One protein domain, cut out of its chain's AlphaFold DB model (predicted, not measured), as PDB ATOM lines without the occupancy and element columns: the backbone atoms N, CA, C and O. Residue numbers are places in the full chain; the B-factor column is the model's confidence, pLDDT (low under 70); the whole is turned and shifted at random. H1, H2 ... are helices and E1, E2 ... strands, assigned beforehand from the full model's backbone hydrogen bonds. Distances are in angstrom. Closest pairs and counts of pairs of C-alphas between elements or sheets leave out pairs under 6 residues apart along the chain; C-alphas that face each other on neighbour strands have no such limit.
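What this domain is: This is residues 6 to 151 of the 152 residues of an uncharacterized protein of Alloprevotella sp (UniProt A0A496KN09). One long helix, H3, runs through the middle, with a curled four-stranded sheet over one side of its residues 45 to 54 and the still longer helix H2 folded back alongside it on another side. The short helix H1 and the crosswise helix H4 pack on the later part of H3, H5 sits by edge strand E1, and a long link, residues 117 to 138, joins E2 to E3. The printed part has 146 residues, with six named helices and four named strands in the order H1 H2 H3 H4 H5 E1 H6 E2 E3 E4, of mixed class, helices and strands. The sheet's order is E1 E2 E4 E3, antiparallel throughout. The whole is compact, with a radius of gyration of the C-alphas of 14.4 A, and its outline is rounded, spanning 39 by 35 by 33 A.

Where its parts are: H1, residues 10 to 15, begins at C-alpha 10 at (186.004, 153.181, 134.592). H2, residues 18 to 37, is the longest helix, 29.3 A from first to last C-alpha. H3, residues 45 to 62, is 25.9 A long and begins at C-alpha 45 at (169.485, 153.678, 124.256). H4 holds residues 72 to 80, 12.4 A, and H5 residues 83 to 92, 14.7 A. E1 is residues 99 to 101, and H6, residues 102 to 105, follows it directly. E2 is residues 112 to 116, 13.1 A long, and E3 is residues 139 to 141. E4, residues 144 to 150, is the longest strand, 19.7 A, and ends at C-alpha 150 at (173.060, 166.219, 125.032).

How they stand to each other: H3 is the hub, touching four other helices. With residues 54 to 58 alone it touches H1, the closest C-alphas being those of Leu 13 and Ala 58, 5.6 A apart, at a shallow tilt of 25 degrees, the same way. H2 and H3 touch as a helical hairpin, opposite ways at a shallow tilt of 16 degrees; their closest C-alphas are those of Leu 21 and Ala 55, 6.2 A apart. H3 touches H4 with residues 52 to 57 alone, about perpendicular at 83 degrees, closest at the C-alphas of Gln 53 and Val 76, 6.5 A. With residues 45 to 49 alone it touches H6, closest at the C-alphas of Tyr 46 and Ala 102, 7.3 A. H3 is on one face of the sheet, giving two layers, a helix layer on a strand layer; the C-alphas of Gly 50 and Ile 115, in E2, are 5.8 A apart. H5 touches no helix and only grazes the sheet with residues 85 to 89. The sheet is curled like part of a barrel: the way across it turns by 107 degrees. E1 and E2 are antiparallel, with N 100 and O 113 2.8 A apart, within hydrogen-bond range. E2 and E4 are antiparallel, with N 114 and O 149 at 2.8 A. E4 and E3 form a hairpin, with N 146 and O 139 at 2.8 A. The pairing of E4 is staggered: residues 144 to 146 pair with E3 and residues 147 to 150 with E2. In H1, H3 and H4 every O i to N i+4 pair is within hydrogen-bond range; in H2 15 of 16 are, in H5 5 of 6, and H6 is too short for such a pair.

The domain as a whole: The two C-alphas farthest apart are those of Lys 68 and Asp 131, 39.7 A. The printed part runs from residue 6 to residue 151 with no cut. The link from E2 to E3 is long, with 22 residues and no named element. The mean pLDDT of the printed part is 87.3; residues 65 to 66, 130 to 134 and 136 to 138 are under 70.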
ATOM      1  N   SER A   6     176.469 145.343 135.820       84.12
ATOM      2  CA  SER A   6     176.313 146.068 137.084       84.12
ATOM      3  C   SER A   6     177.631 146.425 137.779       84.12
ATOM      4  O   SER A   6     177.641 147.380 138.538       84.12
ATOM      5  N   GLU A   7     178.742 145.742 137.507       85.06
ATOM      6  CA  GLU A   7     180.067 146.008 138.091       85.06
ATOM      7  C   GLU A   7     180.938 146.923 137.215       85.06
ATOM      8  O   GLU A   7     182.080 147.231 137.566       85.06
ATOM      9  N   MET A   8     180.427 147.358 136.059       90.00
ATOM     10  CA  MET A   8     181.180 148.176 135.116       90.00
ATOM     11  C   MET A   8     181.505 149.546 135.718       90.00
ATOM     12  O   MET A   8     180.641 150.403 135.891       90.00
ATOM     13  N   THR A   9     182.792 149.759 135.987       90.75
ATOM     14  CA  THR A   9     183.363 151.038 136.424       90.75
ATOM     15  C   THR A   9     184.498 151.448 135.483       90.75
ATOM     16  O   THR A   9     185.091 150.577 134.839       90.75
ATOM     17  N   PRO A  10     184.863 152.744 135.401       89.00
ATOM     18  CA  PRO A  10     186.004 153.181 134.592       89.00
ATOM     19  C   PRO A  10     187.295 152.435 134.952       89.00
ATOM     20  O   PRO A  10     187.966 151.905 134.074       89.00
ATOM     21  N   SER A  11     187.576 152.290 136.251       90.19
ATOM     22  CA  SER A  11     188.756 151.574 136.742       90.19
ATOM     23  C   SER A  11     188.752 150.098 136.355       90.19
ATOM     24  O   SER A  11     189.803 149.565 136.009       90.19
ATOM     25  N   LEU A  12     187.587 149.435 136.373       90.94
ATOM     26  CA  LEU A  12     187.477 148.054 135.903       90.94
ATOM     27  C   LEU A  12     187.836 147.958 134.417       90.94
ATOM     28  O   LEU A  12     188.600 147.078 134.044       90.94
ATOM     29  N   LEU A  13     187.326 148.859 133.573       91.81
ATOM     30  CA  LEU A  13     187.603 148.842 132.132       91.81
ATOM     31  C   LEU A  13     189.088 149.024 131.797       91.81
ATOM     32  O   LEU A  13     189.548 148.477 130.795       91.81
ATOM     33  N   ASP A  14     189.833 149.754 132.626       89.56
ATOM     34  CA  ASP A  14     191.266 149.980 132.423       89.56
ATOM     35  C   ASP A  14     192.120 148.736 132.721       89.56
ATOM     36  O   ASP A  14     193.186 148.566 132.125       89.56
ATOM     37  N   ILE A  15     191.661 147.855 133.620       90.19
ATOM     38  CA  ILE A  15     192.432 146.689 134.096       90.19
ATOM     39  C   ILE A  15     191.827 145.337 133.696       90.19
ATOM     40  O   ILE A  15     192.443 144.292 133.914       90.19
ATOM     41  N   ALA A  16     190.611 145.329 133.150       88.69
ATOM     42  CA  ALA A  16     189.858 144.112 132.887       88.69
ATOM     43  C   ALA A  16     190.513 143.229 131.816       88.69
ATOM     44  O   ALA A  16     190.902 143.676 130.737       88.69
ATOM     45  N   GLY A  17     190.549 141.925 132.098       88.69
ATOM     46  CA  GLY A  17     190.902 140.906 131.114       88.69
ATOM     47  C   GLY A  17     189.769 140.624 130.120       88.69
ATOM     48  O   GLY A  17     188.603 140.945 130.349       88.69
ATOM     49  N   GLY A  18     190.096 139.932 129.025       86.88
ATOM     50  CA  GLY A  18     189.170 139.718 127.907       86.88
ATOM     51  C   GLY A  18     187.888 138.978 128.276       86.88
ATOM     52  O   GLY A  18     186.833 139.300 127.743       86.88
ATOM     53  N   GLY A  19     187.956 138.028 129.217       87.62
ATOM     54  CA  GLY A  19     186.773 137.307 129.699       87.62
ATOM     55  C   GLY A  19     185.766 138.216 130.412       87.62
ATOM     56  O   GLY A  19     184.565 138.065 130.215       87.62
ATOM     57  N   ILE A  20     186.255 139.200 131.173       90.31
ATOM     58  CA  ILE A  20     185.426 140.191 131.878       90.31
ATOM     59  C   ILE A  20     184.720 141.084 130.864       90.31
ATOM     60  O   ILE A  20     183.502 141.216 130.876       90.31
ATOM     61  N   LEU A  21     185.494 141.654 129.940       91.12
ATOM     62  CA  LEU A  21     184.972 142.552 128.917       91.12
ATOM     63  C   LEU A  21     183.984 141.836 127.983       91.12
ATOM     64  O   LEU A  21     182.991 142.429 127.575       91.12
ATOM     65  N   TYR A  22     184.213 140.554 127.678       90.00
ATOM     66  CA  TYR A  22     183.251 139.739 126.936       90.00
ATOM     67  C   TYR A  22     181.946 139.523 127.718       90.00
ATOM     68  O   TYR A  22     180.870 139.602 127.126       90.00
ATOM     69  N   GLY A  23     182.028 139.293 129.033       91.06
ATOM     70  CA  GLY A  23     180.858 139.215 129.913       91.06
ATOM     71  C   GLY A  23     180.032 140.502 129.882       91.06
ATOM     72  O   GLY A  23     178.848 140.454 129.577       91.06
ATOM     73  N   ILE A  24     180.683 141.659 130.047       92.69
ATOM     74  CA  ILE A  24     180.031 142.979 129.971       92.69
ATOM     75  C   ILE A  24     179.330 143.183 128.620       92.69
ATOM     76  O   ILE A  24     178.186 143.632 128.575       92.69
ATOM     77  N   LEU A  25     179.994 142.851 127.505       92.44
ATOM     78  CA  LEU A  25     179.384 142.958 126.174       92.44
ATOM     79  C   LEU A  25     178.180 142.016 126.011       92.44
ATOM     80  O   LEU A  25     177.188 142.417 125.410       92.44
ATOM     81  N   SER A  26     178.244 140.806 126.576       91.25
ATOM     82  CA  SER A  26     177.138 139.839 126.542       91.25
ATOM     83  C   SER A  26     175.934 140.323 127.357       91.25
ATOM     84  O   SER A  26     174.797 140.227 126.900       91.25
ATOM     85  N   ASP A  27     176.173 140.907 128.532       92.12
ATOM     86  CA  ASP A  27     175.125 141.509 129.359       92.12
ATOM     87  C   ASP A  27     174.466 142.707 128.663       92.12
ATOM     88  O   ASP A  27     173.254 142.896 128.764       92.12
ATOM     89  N   LEU A  28     175.239 143.509 127.923       92.44
ATOM     90  CA  LEU A  28     174.706 144.606 127.111       92.44
ATOM     91  C   LEU A  28     173.849 144.101 125.943       92.44
ATOM     92  O   LEU A  28     172.836 144.725 125.630       92.44
ATOM     93  N   ASP A  29     174.220 142.980 125.320       91.69
ATOM     94  CA  ASP A  29     173.401 142.335 124.288       91.69
ATOM     95  C   ASP A  29     172.062 141.849 124.871       91.69
ATOM     96  O   ASP A  29     171.004 142.124 124.301       91.69
ATOM     97  N   TYR A  30     172.087 141.216 126.049       91.06
ATOM     98  CA  TYR A  30     170.871 140.824 126.769       91.06
ATOM     99  C   TYR A  30     170.010 142.035 127.155       91.06
ATOM    100  O   TYR A  30     168.790 142.032 126.976       91.06
ATOM    101  N   LEU A  31     170.632 143.107 127.651       90.25
ATOM    102  CA  LEU A  31     169.923 144.323 128.032       90.25
ATOM    103  C   LEU A  31     169.252 144.999 126.828       90.25
ATOM    104  O   LEU A  31     168.134 145.503 126.961       90.25
ATOM    105  N   ASP A  32     169.896 145.004 125.660       90.19
ATOM    106  CA  ASP A  32     169.288 145.498 124.422       90.19
ATOM    107  C   ASP A  32     168.087 144.649 123.998       90.19
ATOM    108  O   ASP A  32     167.056 145.211 123.623       90.19
ATOM    109  N   GLU A  33     168.170 143.320 124.115       90.81
ATOM    110  CA  GLU A  33     167.038 142.427 123.849       90.81
ATOM    111  C   GLU A  33     165.848 142.761 124.763       90.81
ATOM    112  O   GLU A  33     164.727 142.953 124.284       90.81
ATOM    113  N   VAL A  34     166.083 142.910 126.068       90.06
ATOM    114  CA  VAL A  34     165.040 143.286 127.035       90.06
ATOM    115  C   VAL A  34     164.451 144.660 126.700       90.06
ATOM    116  O   VAL A  34     163.227 144.816 126.645       90.06
ATOM    117  N   CYS A  35     165.305 145.648 126.415       89.00
ATOM    118  CA  CYS A  35     164.879 147.017 126.127       89.00
ATOM    119  C   CYS A  35     164.164 147.167 124.776       89.00
ATOM    120  O   CYS A  35     163.372 148.095 124.615       89.00
ATOM    121  N   SER A  36     164.412 146.267 123.820       86.81
ATOM    122  CA  SER A  36     163.686 146.228 122.542       86.81
ATOM    123  C   SER A  36     162.211 145.853 122.720       86.81
ATOM    124  O   SER A  36     161.362 146.288 121.947       86.81
ATOM    125  N   ARG A  37     161.895 145.082 123.770       87.88
ATOM    126  CA  ARG A  37     160.525 144.680 124.121       87.88
ATOM    127  C   ARG A  37     159.842 145.697 125.028       87.88
ATOM    128  O   ARG A  37     158.634 145.891 124.932       87.88
ATOM    129  N   LYS A  38     160.603 146.319 125.932       85.56
ATOM    130  CA  LYS A  38     160.098 147.300 126.895       85.56
ATOM    131  C   LYS A  38     161.134 148.391 127.122       85.56
ATOM    132  O   LYS A  38     162.186 148.132 127.699       85.56
ATOM    133  N   SER A  39     160.813 149.618 126.720       82.00
ATOM    134  CA  SER A  39     161.694 150.762 126.943       82.00
ATOM    135  C   SER A  39     161.998 150.955 128.436       82.00
ATOM    136  O   SER A  39     161.150 150.739 129.305       82.00
ATOM    137  N   SER A  40     163.235 151.354 128.732       82.06
ATOM    138  CA  SER A  40     163.723 151.619 130.087       82.06
ATOM    139  C   SER A  40     164.193 153.064 130.192       82.06
ATOM    140  O   SER A  40     165.014 153.507 129.388       82.06
ATOM    141  N   SER A  41     163.691 153.788 131.194       78.19
ATOM    142  CA  SER A  41     164.159 155.137 131.534       78.19
ATOM    143  C   SER A  41     165.503 155.124 132.267       78.19
ATOM    144  O   SER A  41     166.251 156.088 132.176       78.19
ATOM    145  N   THR A  42     165.840 154.034 132.964       82.19
ATOM    146  CA  THR A  42     167.131 153.868 133.658       82.19
ATOM    147  C   THR A  42     168.259 153.523 132.698       82.19
ATOM    148  O   THR A  42     169.395 153.938 132.902       82.19
ATOM    149  N   PHE A  43     167.951 152.761 131.648       86.06
ATOM    150  CA  PHE A  43     168.900 152.362 130.613       86.06
ATOM    151  C   PHE A  43     168.415 152.847 129.253       86.06
ATOM    152  O   PHE A  43     168.006 152.028 128.427       86.06
ATOM    153  N   PRO A  44     168.429 154.161 128.995       88.38
ATOM    154  CA  PRO A  44     168.082 154.687 127.688       88.38
ATOM    155  C   PRO A  44     169.109 154.245 126.635       88.38
ATOM    156  O   PRO A  44     170.254 153.903 126.947       88.38
ATOM    157  N   VAL A  45     168.696 154.241 125.367       90.75
ATOM    158  CA  VAL A  45     169.485 153.678 124.256       90.75
ATOM    159  C   VAL A  45     170.865 154.323 124.110       90.75
ATOM    160  O   VAL A  45     171.854 153.608 123.944       90.75
ATOM    161  N   TYR A  46     170.962 155.645 124.271       90.06
ATOM    162  CA  TYR A  46     172.234 156.362 124.210       90.06
ATOM    163  C   TYR A  46     173.196 155.924 125.323       90.06
ATOM    164  O   TYR A  46     174.387 155.758 125.064       90.06
ATOM    165  N   THR A  47     172.701 155.653 126.536       91.44
ATOM    166  CA  THR A  47     173.553 155.190 127.638       91.44
ATOM    167  C   THR A  47     174.025 153.765 127.398       91.44
ATOM    168  O   THR A  47     175.219 153.499 127.516       91.44
ATOM    169  N   ARG A  48     173.135 152.853 126.983       92.75
ATOM    170  CA  ARG A  48     173.521 151.467 126.657       92.75
ATOM    171  C   ARG A  48     174.582 151.422 125.560       92.75
ATOM    172  O   ARG A  48     175.576 150.707 125.684       92.75
ATOM    173  N   LEU A  49     174.418 152.240 124.520       93.62
ATOM    174  CA  LEU A  49     175.394 152.328 123.443       93.62
ATOM    175  C   LEU A  49     176.722 152.946 123.907       93.62
ATOM    176  O   LEU A  49     177.778 152.433 123.544       93.62
ATOM    177  N   GLY A  50     176.695 153.985 124.746       94.56
ATOM    178  CA  GLY A  50     177.907 154.555 125.341       94.56
ATOM    179  C   GLY A  50     178.673 153.546 126.196       94.56
ATOM    180  O   GLY A  50     179.886 153.409 126.052       94.56
ATOM    181  N   LEU A  51     177.972 152.767 127.024       94.50
ATOM    182  CA  LEU A  51     178.576 151.684 127.803       94.50
ATOM    183  C   LEU A  51     179.204 150.621 126.888       94.50
ATOM    184  O   LEU A  51     180.360 150.237 127.082       94.50
ATOM    185  N   ARG A  52     178.502 150.216 125.820       95.44
ATOM    186  CA  ARG A  52     179.054 149.294 124.814       95.44
ATOM    187  C   ARG A  52     180.317 149.850 124.162       95.44
ATOM    188  O   ARG A  52     181.294 149.123 124.019       95.44
ATOM    189  N   GLN A  53     180.331 151.124 123.785       96.00
ATOM    190  CA  GLN A  53     181.503 151.771 123.192       96.00
ATOM    191  C   GLN A  53     182.705 151.776 124.137       96.00
ATOM    192  O   GLN A  53     183.815 151.464 123.703       96.00
ATOM    193  N   MET A  54     182.486 152.079 125.419       95.50
ATOM    194  CA  MET A  54     183.533 152.048 126.442       95.50
ATOM    195  C   MET A  54     184.113 150.636 126.606       95.50
ATOM    196  O   MET A  54     185.332 150.465 126.567       95.50
ATOM    197  N   ALA A  55     183.256 149.613 126.687       94.56
ATOM    198  CA  ALA A  55     183.686 148.217 126.759       94.56
ATOM    199  C   ALA A  55     184.436 147.766 125.490       94.56
ATOM    200  O   ALA A  55     185.478 147.115 125.581       94.56
ATOM    201  N   VAL A  56     183.966 148.158 124.300       94.88
ATOM    202  CA  VAL A  56     184.651 147.889 123.024       94.88
ATOM    203  C   VAL A  56     186.031 148.544 122.992       94.88
ATOM    204  O   VAL A  56     186.997 147.884 122.605       94.88
ATOM    205  N   MET A  57     186.165 149.805 123.415       94.50
ATOM    206  CA  MET A  57     187.469 150.477 123.451       94.50
ATOM    207  C   MET A  57     188.422 149.844 124.458       94.50
ATOM    208  O   MET A  57     189.589 149.641 124.123       94.50
ATOM    209  N   ALA A  58     187.947 149.466 125.645       93.81
ATOM    210  CA  ALA A  58     188.736 148.703 126.611       93.81
ATOM    211  C   ALA A  58     189.241 147.381 126.001       93.81
ATOM    212  O   ALA A  58     190.434 147.070 126.048       93.81
ATOM    213  N   PHE A  59     188.360 146.658 125.304       91.94
ATOM    214  CA  PHE A  59     188.698 145.410 124.617       91.94
ATOM    215  C   PHE A  59     189.743 145.630 123.508       91.94
ATOM    216  O   PHE A  59     190.667 144.831 123.338       91.94
ATOM    217  N   CYS A  60     189.650 146.744 122.773       91.38
ATOM    218  CA  CYS A  60     190.646 147.137 121.774       91.38
ATOM    219  C   CYS A  60     192.007 147.451 122.403       91.38
ATOM    220  O   CYS A  60     193.022 146.964 121.900       91.38
ATOM    221  N   LYS A  61     192.035 148.239 123.489       90.88
ATOM    222  CA  LYS A  61     193.263 148.613 124.213       90.88
ATOM    223  C   LYS A  61     194.008 147.364 124.690       90.88
ATOM    224  O   LYS A  61     195.194 147.216 124.401       90.88
ATOM    225  N   MET A  62     193.291 146.414 125.293       89.06
ATOM    226  CA  MET A  62     193.857 145.143 125.756       89.06
ATOM    227  C   MET A  62     194.493 144.321 124.616       89.06
ATOM    228  O   MET A  62     195.548 143.714 124.789       89.06
ATOM    229  N   HIS A  63     193.893 144.326 123.422       84.31
ATOM    230  CA  HIS A  63     194.380 143.577 122.255       84.31
ATOM    231  C   HIS A  63     195.284 144.384 121.304       84.31
ATOM    232  O   HIS A  63     195.413 144.019 120.131       84.31
ATOM    233  N   LYS A  64     195.903 145.483 121.764       81.88
ATOM    234  CA  LYS A  64     196.755 146.364 120.934       81.88
ATOM    235  C   LYS A  64     196.074 146.793 119.618       81.88
ATOM    236  O   LYS A  64     196.709 146.865 118.569       81.88
ATOM    237  N   GLY A  65     194.758 147.012 119.656       68.88
ATOM    238  CA  GLY A  65     193.956 147.471 118.519       68.88
ATOM    239  C   GLY A  65     193.520 146.398 117.512       68.88
ATOM    240  O   GLY A  65     192.879 146.748 116.526       68.88
ATOM    241  N   LYS A  66     193.804 145.101 117.731       68.62
ATOM    242  CA  LYS A  66     193.347 144.002 116.845       68.62
ATOM    243  C   LYS A  66     192.433 142.984 117.543       68.62
ATOM    244  O   LYS A  66     192.731 141.786 117.543       68.62
ATOM    245  N   PRO A  67     191.321 143.408 118.160       75.25
ATOM    246  CA  PRO A  67     190.436 142.472 118.834       75.25
ATOM    247  C   PRO A  67     189.615 141.633 117.851       75.25
ATOM    248  O   PRO A  67     189.183 142.103 116.796       75.25
ATOM    249  N   LYS A  68     189.310 140.389 118.234       79.94
ATOM    250  CA  LYS A  68     188.324 139.554 117.534       79.94
ATOM    251  C   LYS A  68     186.903 139.933 117.973       79.94
ATOM    252  O   LYS A  68     186.257 139.181 118.694       79.94
ATOM    253  N   LEU A  69     186.422 141.099 117.540       84.25
ATOM    254  CA  LEU A  69     185.029 141.517 117.744       84.25
ATOM    255  C   LEU A  69     184.109 140.895 116.685       84.25
ATOM    256  O   LEU A  69     184.498 140.718 115.527       84.25
ATOM    257  N   ARG A  70     182.870 140.585 117.073       82.31
ATOM    258  CA  ARG A  70     181.829 140.021 116.199       82.31
ATOM    259  C   ARG A  70     180.585 140.911 116.192       82.31
ATOM    260  O   ARG A  70     180.377 141.688 117.120       82.31
ATOM    261  N   GLY A  71     179.774 140.782 115.141       84.50
ATOM    262  CA  GLY A  71     178.448 141.404 115.054       84.50
ATOM    263  C   GLY A  71     178.455 142.925 115.236       84.50
ATOM    264  O   GLY A  71     179.308 143.624 114.680       84.50
ATOM    265  N   CYS A  72     177.511 143.419 116.039       84.75
ATOM    266  CA  CYS A  72     177.318 144.838 116.352       84.75
ATOM    267  C   CYS A  72     178.595 145.511 116.893       84.75
ATOM    268  O   CYS A  72     178.893 146.646 116.527       84.75
ATOM    269  N   ASN A  73     179.421 144.795 117.662       90.38
ATOM    270  CA  ASN A  73     180.647 145.337 118.255       90.38
ATOM    271  C   ASN A  73     181.701 145.719 117.200       90.38
ATOM    272  O   ASN A  73     182.462 146.668 117.387       90.38
ATOM    273  N   LYS A  74     181.719 145.034 116.046       90.69
ATOM    274  CA  LYS A  74     182.586 145.403 114.914       90.69
ATOM    275  C   LYS A  74     182.127 146.707 114.253       90.69
ATOM    276  O   LYS A  74     182.963 147.515 113.851       90.69
ATOM    277  N   LEU A  75     180.813 146.917 114.154       91.31
ATOM    278  CA  LEU A  75     180.245 148.164 113.638       91.31
ATOM    279  C   LEU A  75     180.531 149.331 114.591       91.31
ATOM    280  O   LEU A  75     180.950 150.394 114.135       91.31
ATOM    281  N   VAL A  76     180.387 149.108 115.901       93.56
ATOM    282  CA  VAL A  76     180.751 150.083 116.942       93.56
ATOM    283  C   VAL A  76     182.216 150.497 116.804       93.56
ATOM    284  O   VAL A  76     182.499 151.687 116.701       93.56
ATOM    285  N   LEU A  77     183.147 149.544 116.690       93.19
ATOM    286  CA  LEU A  77     184.566 149.861 116.489       93.19
ATOM    287  C   LEU A  77     184.815 150.688 115.215       93.19
ATOM    288  O   LEU A  77     185.564 151.666 115.244       93.19
ATOM    289  N   LYS A  78     184.168 150.325 114.099       92.19
ATOM    290  CA  LYS A  78     184.275 151.081 112.842       92.19
ATOM    291  C   LYS A  78     183.826 152.534 113.026       92.19
ATOM    292  O   LYS A  78     184.505 153.436 112.547       92.19
ATOM    293  N   ARG A  79     182.714 152.760 113.732       93.25
ATOM    294  CA  ARG A  79     182.187 154.101 114.034       93.25
ATOM    295  C   ARG A  79     183.123 154.891 114.945       93.25
ATOM    296  O   ARG A  79     183.392 156.051 114.663       93.25
ATOM    297  N   LEU A  80     183.674 154.258 115.981       94.25
ATOM    298  CA  LEU A  80     184.651 154.874 116.891       94.25
ATOM    299  C   LEU A  80     185.944 155.290 116.178       94.25
ATOM    300  O   LEU A  80     186.602 156.233 116.597       94.25
ATOM    301  N   SER A  81     186.287 154.616 115.080       93.00
ATOM    302  CA  SER A  81     187.458 154.941 114.260       93.00
ATOM    303  C   SER A  81     187.183 156.011 113.192       93.00
ATOM    304  O   SER A  81     188.076 156.337 112.409       93.00
ATOM    305  N   ALA A  82     185.961 156.549 113.106       94.94
ATOM    306  CA  ALA A  82     185.632 157.587 112.137       94.94
ATOM    307  C   ALA A  82     186.388 158.883 112.466       94.94
ATOM    308  O   ALA A  82     186.269 159.416 113.568       94.94
ATOM    309  N   LYS A  83     187.134 159.413 111.489       94.88
ATOM    310  CA  LYS A  83     188.001 160.589 111.668       94.88
ATOM    311  C   LYS A  83     187.258 161.782 112.267       94.88
ATOM    312  O   LYS A  83     187.743 162.380 113.215       94.88
ATOM    313  N   GLU A  84     186.070 162.090 111.753       92.81
ATOM    314  CA  GLU A  84     185.258 163.211 112.243       92.81
ATOM    315  C   GLU A  84     184.897 163.065 113.723       92.81
ATOM    316  O   GLU A  84     184.946 164.033 114.477       92.81
ATOM    317  N   ARG A  85     184.587 161.841 114.154       93.94
ATOM    318  CA  ARG A  85     184.236 161.530 115.537       93.94
ATOM    319  C   ARG A  85     185.441 161.634 116.465       93.94
ATOM    320  O   ARG A  85     185.315 162.194 117.550       93.94
ATOM    321  N   VAL A  86     186.597 161.130 116.031       95.25
ATOM    322  CA  VAL A  86     187.864 161.270 116.765       95.25
ATOM    323  C   VAL A  86     188.204 162.750 116.930       95.25
ATOM    324  O   VAL A  86     188.368 163.214 118.053       95.25
ATOM    325  N   SER A  87     188.191 163.516 115.836       95.25
ATOM    326  CA  SER A  87     188.464 164.955 115.869       95.25
ATOM    327  C   SER A  87     187.465 165.729 116.735       95.25
ATOM    328  O   SER A  87     187.859 166.650 117.450       95.25
ATOM    329  N   TYR A  88     186.179 165.357 116.721       93.50
ATOM    330  CA  TYR A  88     185.171 165.980 117.580       93.50
ATOM    331  C   TYR A  88     185.376 165.663 119.066       93.50
ATOM    332  O   TYR A  88     185.181 166.550 119.892       93.50
ATOM    333  N   ALA A  89     185.781 164.438 119.411       93.38
ATOM    334  CA  ALA A  89     186.089 164.060 120.788       93.38
ATOM    335  C   ALA A  89     187.348 164.786 121.307       93.38
ATOM    336  O   ALA A  89     187.331 165.329 122.413       93.38
ATOM    337  N   GLU A  90     188.399 164.880 120.480       94.06
ATOM    338  CA  GLU A  90     189.654 165.593 120.778       94.06
ATOM    339  C   GLU A  90     189.421 167.089 121.035       94.06
ATOM    340  O   GLU A  90     189.667 167.563 122.143       94.06
ATOM    341  N   SER A  91     188.857 167.796 120.048       91.94
ATOM    342  CA  SER A  91     187.690 168.655 120.255       91.94
ATOM    343  C   SER A  91     187.433 169.276 121.626       91.94
ATOM    344  O   SER A  91     187.751 170.421 121.947       91.94
ATOM    345  N   ILE A  92     186.735 168.459 122.406       89.12
ATOM    346  CA  ILE A  92     186.134 168.770 123.696       89.12
ATOM    347  C   ILE A  92     186.865 168.056 124.843       89.12
ATOM    348  O   ILE A  92     186.451 168.151 125.998       89.12
ATOM    349  N   GLY A  93     187.970 167.369 124.533       89.94
ATOM    350  CA  GLY A  93     188.881 166.754 125.488       89.94
ATOM    351  C   GLY A  93     188.387 165.451 126.114       89.94
ATOM    352  O   GLY A  93     188.728 165.200 127.270       89.94
ATOM    353  N   VAL A  94     187.608 164.640 125.393       91.94
ATOM    354  CA  VAL A  94     187.027 163.378 125.899       91.94
ATOM    355  C   VAL A  94     187.423 162.169 125.055       91.94
ATOM    356  O   VAL A  94     187.890 162.311 123.927       91.94
ATOM    357  N   GLY A  95     187.228 160.966 125.602       93.75
ATOM    358  CA  GLY A  95     187.403 159.722 124.854       93.75
ATOM    359  C   GLY A  95     186.341 159.566 123.763       93.75
ATOM    360  O   GLY A  95     185.170 159.896 123.959       93.75
ATOM    361  N   VAL A  96     186.730 159.025 122.607       95.38
ATOM    362  CA  VAL A  96     185.824 158.812 121.465       95.38
ATOM    363  C   VAL A  96     184.668 157.854 121.799       95.38
ATOM    364  O   VAL A  96     183.571 157.962 121.246       95.38
ATOM    365  N   GLU A  97     184.899 156.949 122.754       95.12
ATOM    366  CA  GLU A  97     183.927 156.026 123.336       95.12
ATOM    367  C   GLU A  97     182.836 156.692 124.162       95.12
ATOM    368  O   GLU A  97     181.763 156.112 124.318       95.12
ATOM    369  N   GLN A  98     183.096 157.891 124.681       94.50
ATOM    370  CA  GLN A  98     182.143 158.630 125.502       94.50
ATOM    371  C   GLN A  98     181.117 159.373 124.643       94.50
ATOM    372  O   GLN A  98     180.073 159.778 125.143       94.50
ATOM    373  N   ILE A  99     181.398 159.550 123.351       94.75
ATOM    374  CA  ILE A  99     180.530 160.263 122.418       94.75
ATOM    375  C   ILE A  99     179.581 159.284 121.758       94.75
ATOM    376  O   ILE A  99     180.034 158.288 121.214       94.75
ATOM    377  N   VAL A 100     178.285 159.561 121.766       94.50
ATOM    378  CA  VAL A 100     177.252 158.738 121.129       94.50
ATOM    379  C   VAL A 100     176.467 159.605 120.156       94.50
ATOM    380  O   VAL A 100     175.936 160.640 120.545       94.50
ATOM    381  N   TYR A 101     176.377 159.188 118.896       93.81
ATOM    382  CA  TYR A 101     175.550 159.872 117.902       93.81
ATOM    383  C   TYR A 101     174.171 159.222 117.855       93.81
ATOM    384  O   TYR A 101     174.071 157.997 117.889       93.81
ATOM    385  N   ALA A 102     173.110 160.016 117.723       91.81
ATOM    386  CA  ALA A 102     171.750 159.490 117.583       91.81
ATOM    387  C   ALA A 102     171.599 158.572 116.351       91.81
ATOM    388  O   ALA A 102     170.955 157.524 116.403       91.81
ATOM    389  N   SER A 103     172.323 158.895 115.274       90.88
ATOM    390  CA  SER A 103     172.431 158.068 114.068       90.88
ATOM    391  C   SER A 103     173.058 156.689 114.303       90.88
ATOM    392  O   SER A 103     172.964 155.819 113.441       90.88
ATOM    393  N   ASP A 104     173.738 156.464 115.432       90.94
ATOM    394  CA  ASP A 104     174.326 155.159 115.731       90.94
ATOM    395  C   ASP A 104     173.268 154.121 116.150       90.94
ATOM    396  O   ASP A 104     173.544 152.920 116.074       90.94
ATOM    397  N   TYR A 105     172.072 154.553 116.558       85.50
ATOM    398  CA  TYR A 105     170.951 153.684 116.935       85.50
ATOM    399  C   TYR A 105     169.668 154.015 116.149       85.50
ATOM    400  O   TYR A 105     168.559 153.842 116.647       85.50
ATOM    401  N   ASP A 106     169.852 154.460 114.902       79.81
ATOM    402  CA  ASP A 106     168.802 154.652 113.892       79.81
ATOM    403  C   ASP A 106     167.738 155.708 114.247       79.81
ATOM    404  O   ASP A 106     166.620 155.691 113.734       79.81
ATOM    405  N   GLU A 107     168.090 156.682 115.088       78.00
ATOM    406  CA  GLU A 107     167.253 157.859 115.316       78.00
ATOM    407  C   GLU A 107     167.512 158.902 114.202       78.00
ATOM    408  O   GLU A 107     168.677 159.228 113.947       78.00
ATOM    409  N   PRO A 108     166.474 159.468 113.542       79.75
ATOM    410  CA  PRO A 108     166.607 160.467 112.468       79.75
ATOM    411  C   PRO A 108     166.971 161.860 113.017       79.75
ATOM    412  O   PRO A 108     166.343 162.872 112.713       79.75
ATOM    413  N   SER A 109     167.980 161.905 113.878       84.69
ATOM    414  CA  SER A 109     168.378 163.039 114.699       84.69
ATOM    415  C   SER A 109     169.874 163.279 114.526       84.69
ATOM    416  O   SER A 109     170.668 162.346 114.418       84.69
ATOM    417  N   THR A 110     170.283 164.545 114.514       86.62
ATOM    418  CA  THR A 110     171.699 164.945 114.498       86.62
ATOM    419  C   THR A 110     172.275 165.096 115.906       86.62
ATOM    420  O   THR A 110     173.397 165.585 116.060       86.62
ATOM    421  N   SER A 111     171.508 164.685 116.923       90.69
ATOM    422  CA  SER A 111     171.884 164.859 118.321       90.69
ATOM    423  C   SER A 111     173.141 164.062 118.658       90.69
ATOM    424  O   SER A 111     173.315 162.920 118.218       90.69
ATOM    425  N   VAL A 112     174.000 164.662 119.476       91.94
ATOM    426  CA  VAL A 112     175.201 164.016 120.009       91.94
ATOM    427  C   VAL A 112     175.143 164.042 121.523       91.94
ATOM    428  O   VAL A 112     174.838 165.067 122.135       91.94
ATOM    429  N   TYR A 113     175.460 162.905 122.125       92.81
ATOM    430  CA  TYR A 113     175.417 162.699 123.559       92.81
ATOM    431  C   TYR A 113     176.811 162.407 124.102       92.81
ATOM    432  O   TYR A 113     177.601 161.706 123.469       92.81
ATOM    433  N   LEU A 114     177.096 162.916 125.295       93.69
ATOM    434  CA  LEU A 114     178.244 162.538 126.105       93.69
ATOM    435  C   LEU A 114     177.781 161.608 127.221       93.69
ATOM    436  O   LEU A 114     176.968 162.011 128.051       93.69
ATOM    437  N   ILE A 115     178.344 160.405 127.268       93.50
ATOM    438  CA  ILE A 115     178.156 159.446 128.355       93.50
ATOM    439  C   ILE A 115     179.406 159.464 129.233       93.50
ATOM    440  O   ILE A 115     180.511 159.159 128.781       93.50
ATOM    441  N   THR A 116     179.251 159.854 130.495       91.81
ATOM    442  CA  THR A 116     180.387 160.099 131.392       91.81
ATOM    443  C   THR A 116     180.057 159.735 132.839       91.81
ATOM    444  O   THR A 116     178.939 159.983 133.285       91.81
ATOM    445  N   PRO A 117     181.011 159.175 133.603       90.06
ATOM    446  CA  PRO A 117     180.862 158.999 135.047       90.06
ATOM    447  C   PRO A 117     181.070 160.310 135.830       90.06
ATOM    448  O   PRO A 117     180.992 160.321 137.056       90.06
ATOM    449  N   VAL A 118     181.397 161.413 135.145       88.12
ATOM    450  CA  VAL A 118     181.698 162.709 135.761       88.12
ATOM    451  C   VAL A 118     180.487 163.623 135.655       88.12
ATOM    452  O   VAL A 118     180.073 164.009 134.563       88.12
ATOM    453  N   GLU A 119     179.925 163.991 136.799       88.44
ATOM    454  CA  GLU A 119     178.764 164.871 136.857       88.44
ATOM    455  C   GLU A 119     179.117 166.296 136.414       88.44
ATOM    456  O   GLU A 119     180.040 166.902 136.942       88.44
ATOM    457  N   GLY A 120     178.383 166.855 135.452       85.06
ATOM    458  CA  GLY A 120     178.475 168.260 135.051       85.06
ATOM    459  C   GLY A 120     179.747 168.665 134.300       85.06
ATOM    460  O   GLY A 120     179.903 169.849 133.990       85.06
ATOM    461  N   PHE A 121     180.645 167.730 133.974       84.62
ATOM    462  CA  PHE A 121     181.906 168.025 133.286       84.62
ATOM    463  C   PHE A 121     182.197 167.047 132.149       84.62
ATOM    464  O   PHE A 121     181.842 165.870 132.196       84.62
ATOM    465  N   VAL A 122     182.933 167.533 131.146       83.06
ATOM    466  CA  VAL A 122     183.417 166.700 130.030       83.06
ATOM    467  C   VAL A 122     184.395 165.609 130.499       83.06
ATOM    468  O   VAL A 122     184.383 164.494 129.988       83.06
ATOM    469  N   ARG A 123     185.215 165.917 131.509       82.88
ATOM    470  CA  ARG A 123     186.168 165.020 132.186       82.88
ATOM    471  C   ARG A 123     186.482 165.568 133.587       82.88
ATOM    472  O   ARG A 123     186.149 166.731 133.837       82.88
ATOM    473  N   PRO A 124     187.159 164.824 134.480       80.12
ATOM    474  CA  PRO A 124     187.570 165.363 135.777       80.12
ATOM    475  C   PRO A 124     188.417 166.634 135.596       80.12
ATOM    476  O   PRO A 124     189.390 166.627 134.843       80.12
ATOM    477  N   GLY A 125     188.007 167.745 136.219       78.88
ATOM    478  CA  GLY A 125     188.667 169.054 136.075       78.88
ATOM    479  C   GLY A 125     188.567 169.696 134.680       78.88
ATOM    480  O   GLY A 125     189.298 170.639 134.387       78.88
ATOM    481  N   GLY A 126     187.714 169.173 133.794       80.69
ATOM    482  CA  GLY A 126     187.502 169.690 132.440       80.69
ATOM    483  C   GLY A 126     186.516 170.860 132.362       80.69
ATOM    484  O   GLY A 126     186.048 171.386 133.369       80.69
ATOM    485  N   LYS A 127     186.161 171.252 131.131       82.56
ATOM    486  CA  LYS A 127     185.124 172.263 130.876       82.56
ATOM    487  C   LYS A 127     183.786 171.823 131.487       82.56
ATOM    488  O   LYS A 127     183.361 170.679 131.310       82.56
ATOM    489  N   ARG A 128     183.120 172.747 132.183       82.12
ATOM    490  CA  ARG A 128     181.772 172.535 132.720       82.12
ATOM    491  C   ARG A 128     180.760 172.447 131.580       82.12
ATOM    492  O   ARG A 128     180.810 173.237 130.640       82.12
ATOM    493  N   LEU A 129     179.823 171.518 131.694       82.38
ATOM    494  CA  LEU A 129     178.685 171.347 130.793       82.38
ATOM    495  C   LEU A 129     177.538 172.293 131.187       82.38
ATOM    496  O   LEU A 129     176.395 171.872 131.242       82.38
ATOM    497  N   SER A 130     177.849 173.550 131.528       63.94
ATOM    498  CA  SER A 130     176.971 174.479 132.267       63.94
ATOM    499  C   SER A 130     175.563 174.661 131.695       63.94
ATOM    500  O   SER A 130     174.655 174.962 132.463       63.94
ATOM    501  N   ASP A 131     175.384 174.431 130.394       62.91
ATOM    502  CA  ASP A 131     174.110 174.617 129.693       62.91
ATOM    503  C   ASP A 131     173.399 173.285 129.382       62.91
ATOM    504  O   ASP A 131     172.254 173.274 128.932       62.91
ATOM    505  N   ALA A 132     174.058 172.145 129.620       62.53
ATOM    506  CA  ALA A 132     173.504 170.817 129.396       62.53
ATOM    507  C   ALA A 132     173.043 170.216 130.728       62.53
ATOM    508  O   ALA A 132     173.848 169.791 131.558       62.53
ATOM    509  N   LEU A 133     171.728 170.148 130.922       61.47
ATOM    510  CA  LEU A 133     171.160 169.329 131.988       61.47
ATOM    511  C   LEU A 133     171.382 167.846 131.651       61.47
ATOM    512  O   LEU A 133     171.256 167.469 130.477       61.47
ATOM    513  N   PRO A 134     171.709 166.996 132.643       67.69
ATOM    514  CA  PRO A 134     171.715 165.562 132.416       67.69
ATOM    515  C   PRO A 134     170.318 165.148 131.946       67.69
ATOM    516  O   PRO A 134     169.303 165.590 132.492       67.69
ATOM    517  N   LEU A 135     170.266 164.337 130.893       75.06
ATOM    518  CA  LEU A 135     169.009 163.813 130.379       75.06
ATOM    519  C   LEU A 135     168.321 162.974 131.460       75.06
ATOM    520  O   LEU A 135     168.975 162.374 132.314       75.06
ATOM    521  N   ALA A 136     166.988 162.938 131.427       57.31
ATOM    522  CA  ALA A 136     166.207 162.141 132.362       57.31
ATOM    523  C   ALA A 136     166.634 160.662 132.280       57.31
ATOM    524  O   ALA A 136     166.456 160.025 131.241       57.31
ATOM    525  N   GLY A 137     167.195 160.142 133.376       57.06
ATOM    526  CA  GLY A 137     167.722 158.779 133.471       57.06
ATOM    527  C   GLY A 137     169.214 158.753 133.793       57.06
ATOM    528  O   GLY A 137     170.054 158.720 132.898       57.06
ATOM    529  N   THR A 138     169.552 158.732 135.083       68.31
ATOM    530  CA  THR A 138     170.893 158.346 135.533       68.31
ATOM    531  C   THR A 138     170.997 156.826 135.534       68.31
ATOM    532  O   THR A 138     170.121 156.126 136.047       68.31
ATOM    533  N   THR A 139     172.069 156.296 134.947       77.44
ATOM    534  CA  THR A 139     172.337 154.858 134.990       77.44
ATOM    535  C   THR A 139     173.308 154.576 136.123       77.44
ATOM    536  O   THR A 139     174.450 155.028 136.097       77.44
ATOM    537  N   HIS A 140     172.861 153.814 137.116       83.81
ATOM    538  CA  HIS A 140     173.690 153.406 138.245       83.81
ATOM    539  C   HIS A 140     174.219 151.991 137.999       83.81
ATOM    540  O   HIS A 140     173.434 151.054 137.856       83.81
ATOM    541  N   LEU A 141     175.542 151.848 137.933       83.25
ATOM    542  CA  LEU A 141     176.240 150.567 137.853       83.25
ATOM    543  C   LEU A 141     177.180 150.487 139.054       83.25
ATOM    544  O   LEU A 141     178.155 151.237 139.141       83.25
ATOM    545  N   SER A 142     176.860 149.607 140.008       81.38
ATOM    546  CA  SER A 142     177.585 149.477 141.273       81.38
ATOM    547  C   SER A 142     177.670 150.847 141.968       81.38
ATOM    548  O   SER A 142     176.645 151.493 142.183       81.38
ATOM    549  N   ASN A 143     178.881 151.308 142.277       81.00
ATOM    550  CA  ASN A 143     179.153 152.574 142.952       81.00
ATOM    551  C   ASN A 143     179.388 153.745 141.977       81.00
ATOM    552  O   ASN A 143     179.854 154.803 142.399       81.00
ATOM    553  N   VAL A 144     179.117 153.568 140.678       88.38
ATOM    554  CA  VAL A 144     179.324 154.596 139.651       88.38
ATOM    555  C   VAL A 144     177.994 154.996 139.026       88.38
ATOM    556  O   VAL A 144     177.189 154.163 138.612       88.38
ATOM    557  N   THR A 145     177.786 156.305 138.920       90.06
ATOM    558  CA  THR A 145     176.674 156.876 138.160       90.06
ATOM    559  C   THR A 145     177.187 157.330 136.806       90.06
ATOM    560  O   THR A 145     178.108 158.139 136.736       90.06
ATOM    561  N   TYR A 146     176.584 156.821 135.739       90.69
ATOM    562  CA  TYR A 146     176.805 157.289 134.381       90.69
ATOM    563  C   TYR A 146     175.730 158.309 134.016       90.69
ATOM    564  O   TYR A 146     174.530 158.027 134.047       90.69
ATOM    565  N   TYR A 147     176.194 159.498 133.656       90.94
ATOM    566  CA  TYR A 147     175.387 160.614 133.197       90.94
ATOM    567  C   TYR A 147     175.382 160.664 131.675       90.94
ATOM    568  O   TYR A 147     176.401 160.395 131.034       90.94
ATOM    569  N   ALA A 148     174.249 161.071 131.112       91.12
ATOM    570  CA  ALA A 148     174.110 161.363 129.698       91.12
ATOM    571  C   ALA A 148     173.785 162.844 129.504       91.12
ATOM    572  O   ALA A 148     172.789 163.335 130.031       91.12
ATOM    573  N   TYR A 149     174.598 163.546 128.723       91.19
ATOM    574  CA  TYR A 149     174.381 164.950 128.375       91.19
ATOM    575  C   TYR A 149     174.182 165.077 126.876       91.19
ATOM    576  O   TYR A 149     174.995 164.562 126.113       91.19
ATOM    577  N   LYS A 150     173.149 165.796 126.432       90.50
ATOM    578  CA  LYS A 150     173.060 166.219 125.032       90.50
ATOM    579  C   LYS A 150     174.002 167.406 124.818       90.50
ATOM    580  O   LYS A 150     173.865 168.423 125.488       90.50
ATOM    581  N   ILE A 151     174.965 167.257 123.911       88.69
ATOM    582  CA  ILE A 151     176.048 168.228 123.668       88.69
ATOM    583  C   ILE A 151     176.035 168.818 122.252       88.69
ATOM    584  O   ILE A 151     176.804 169.735 121.961       88.69
TER     585      ILE A 151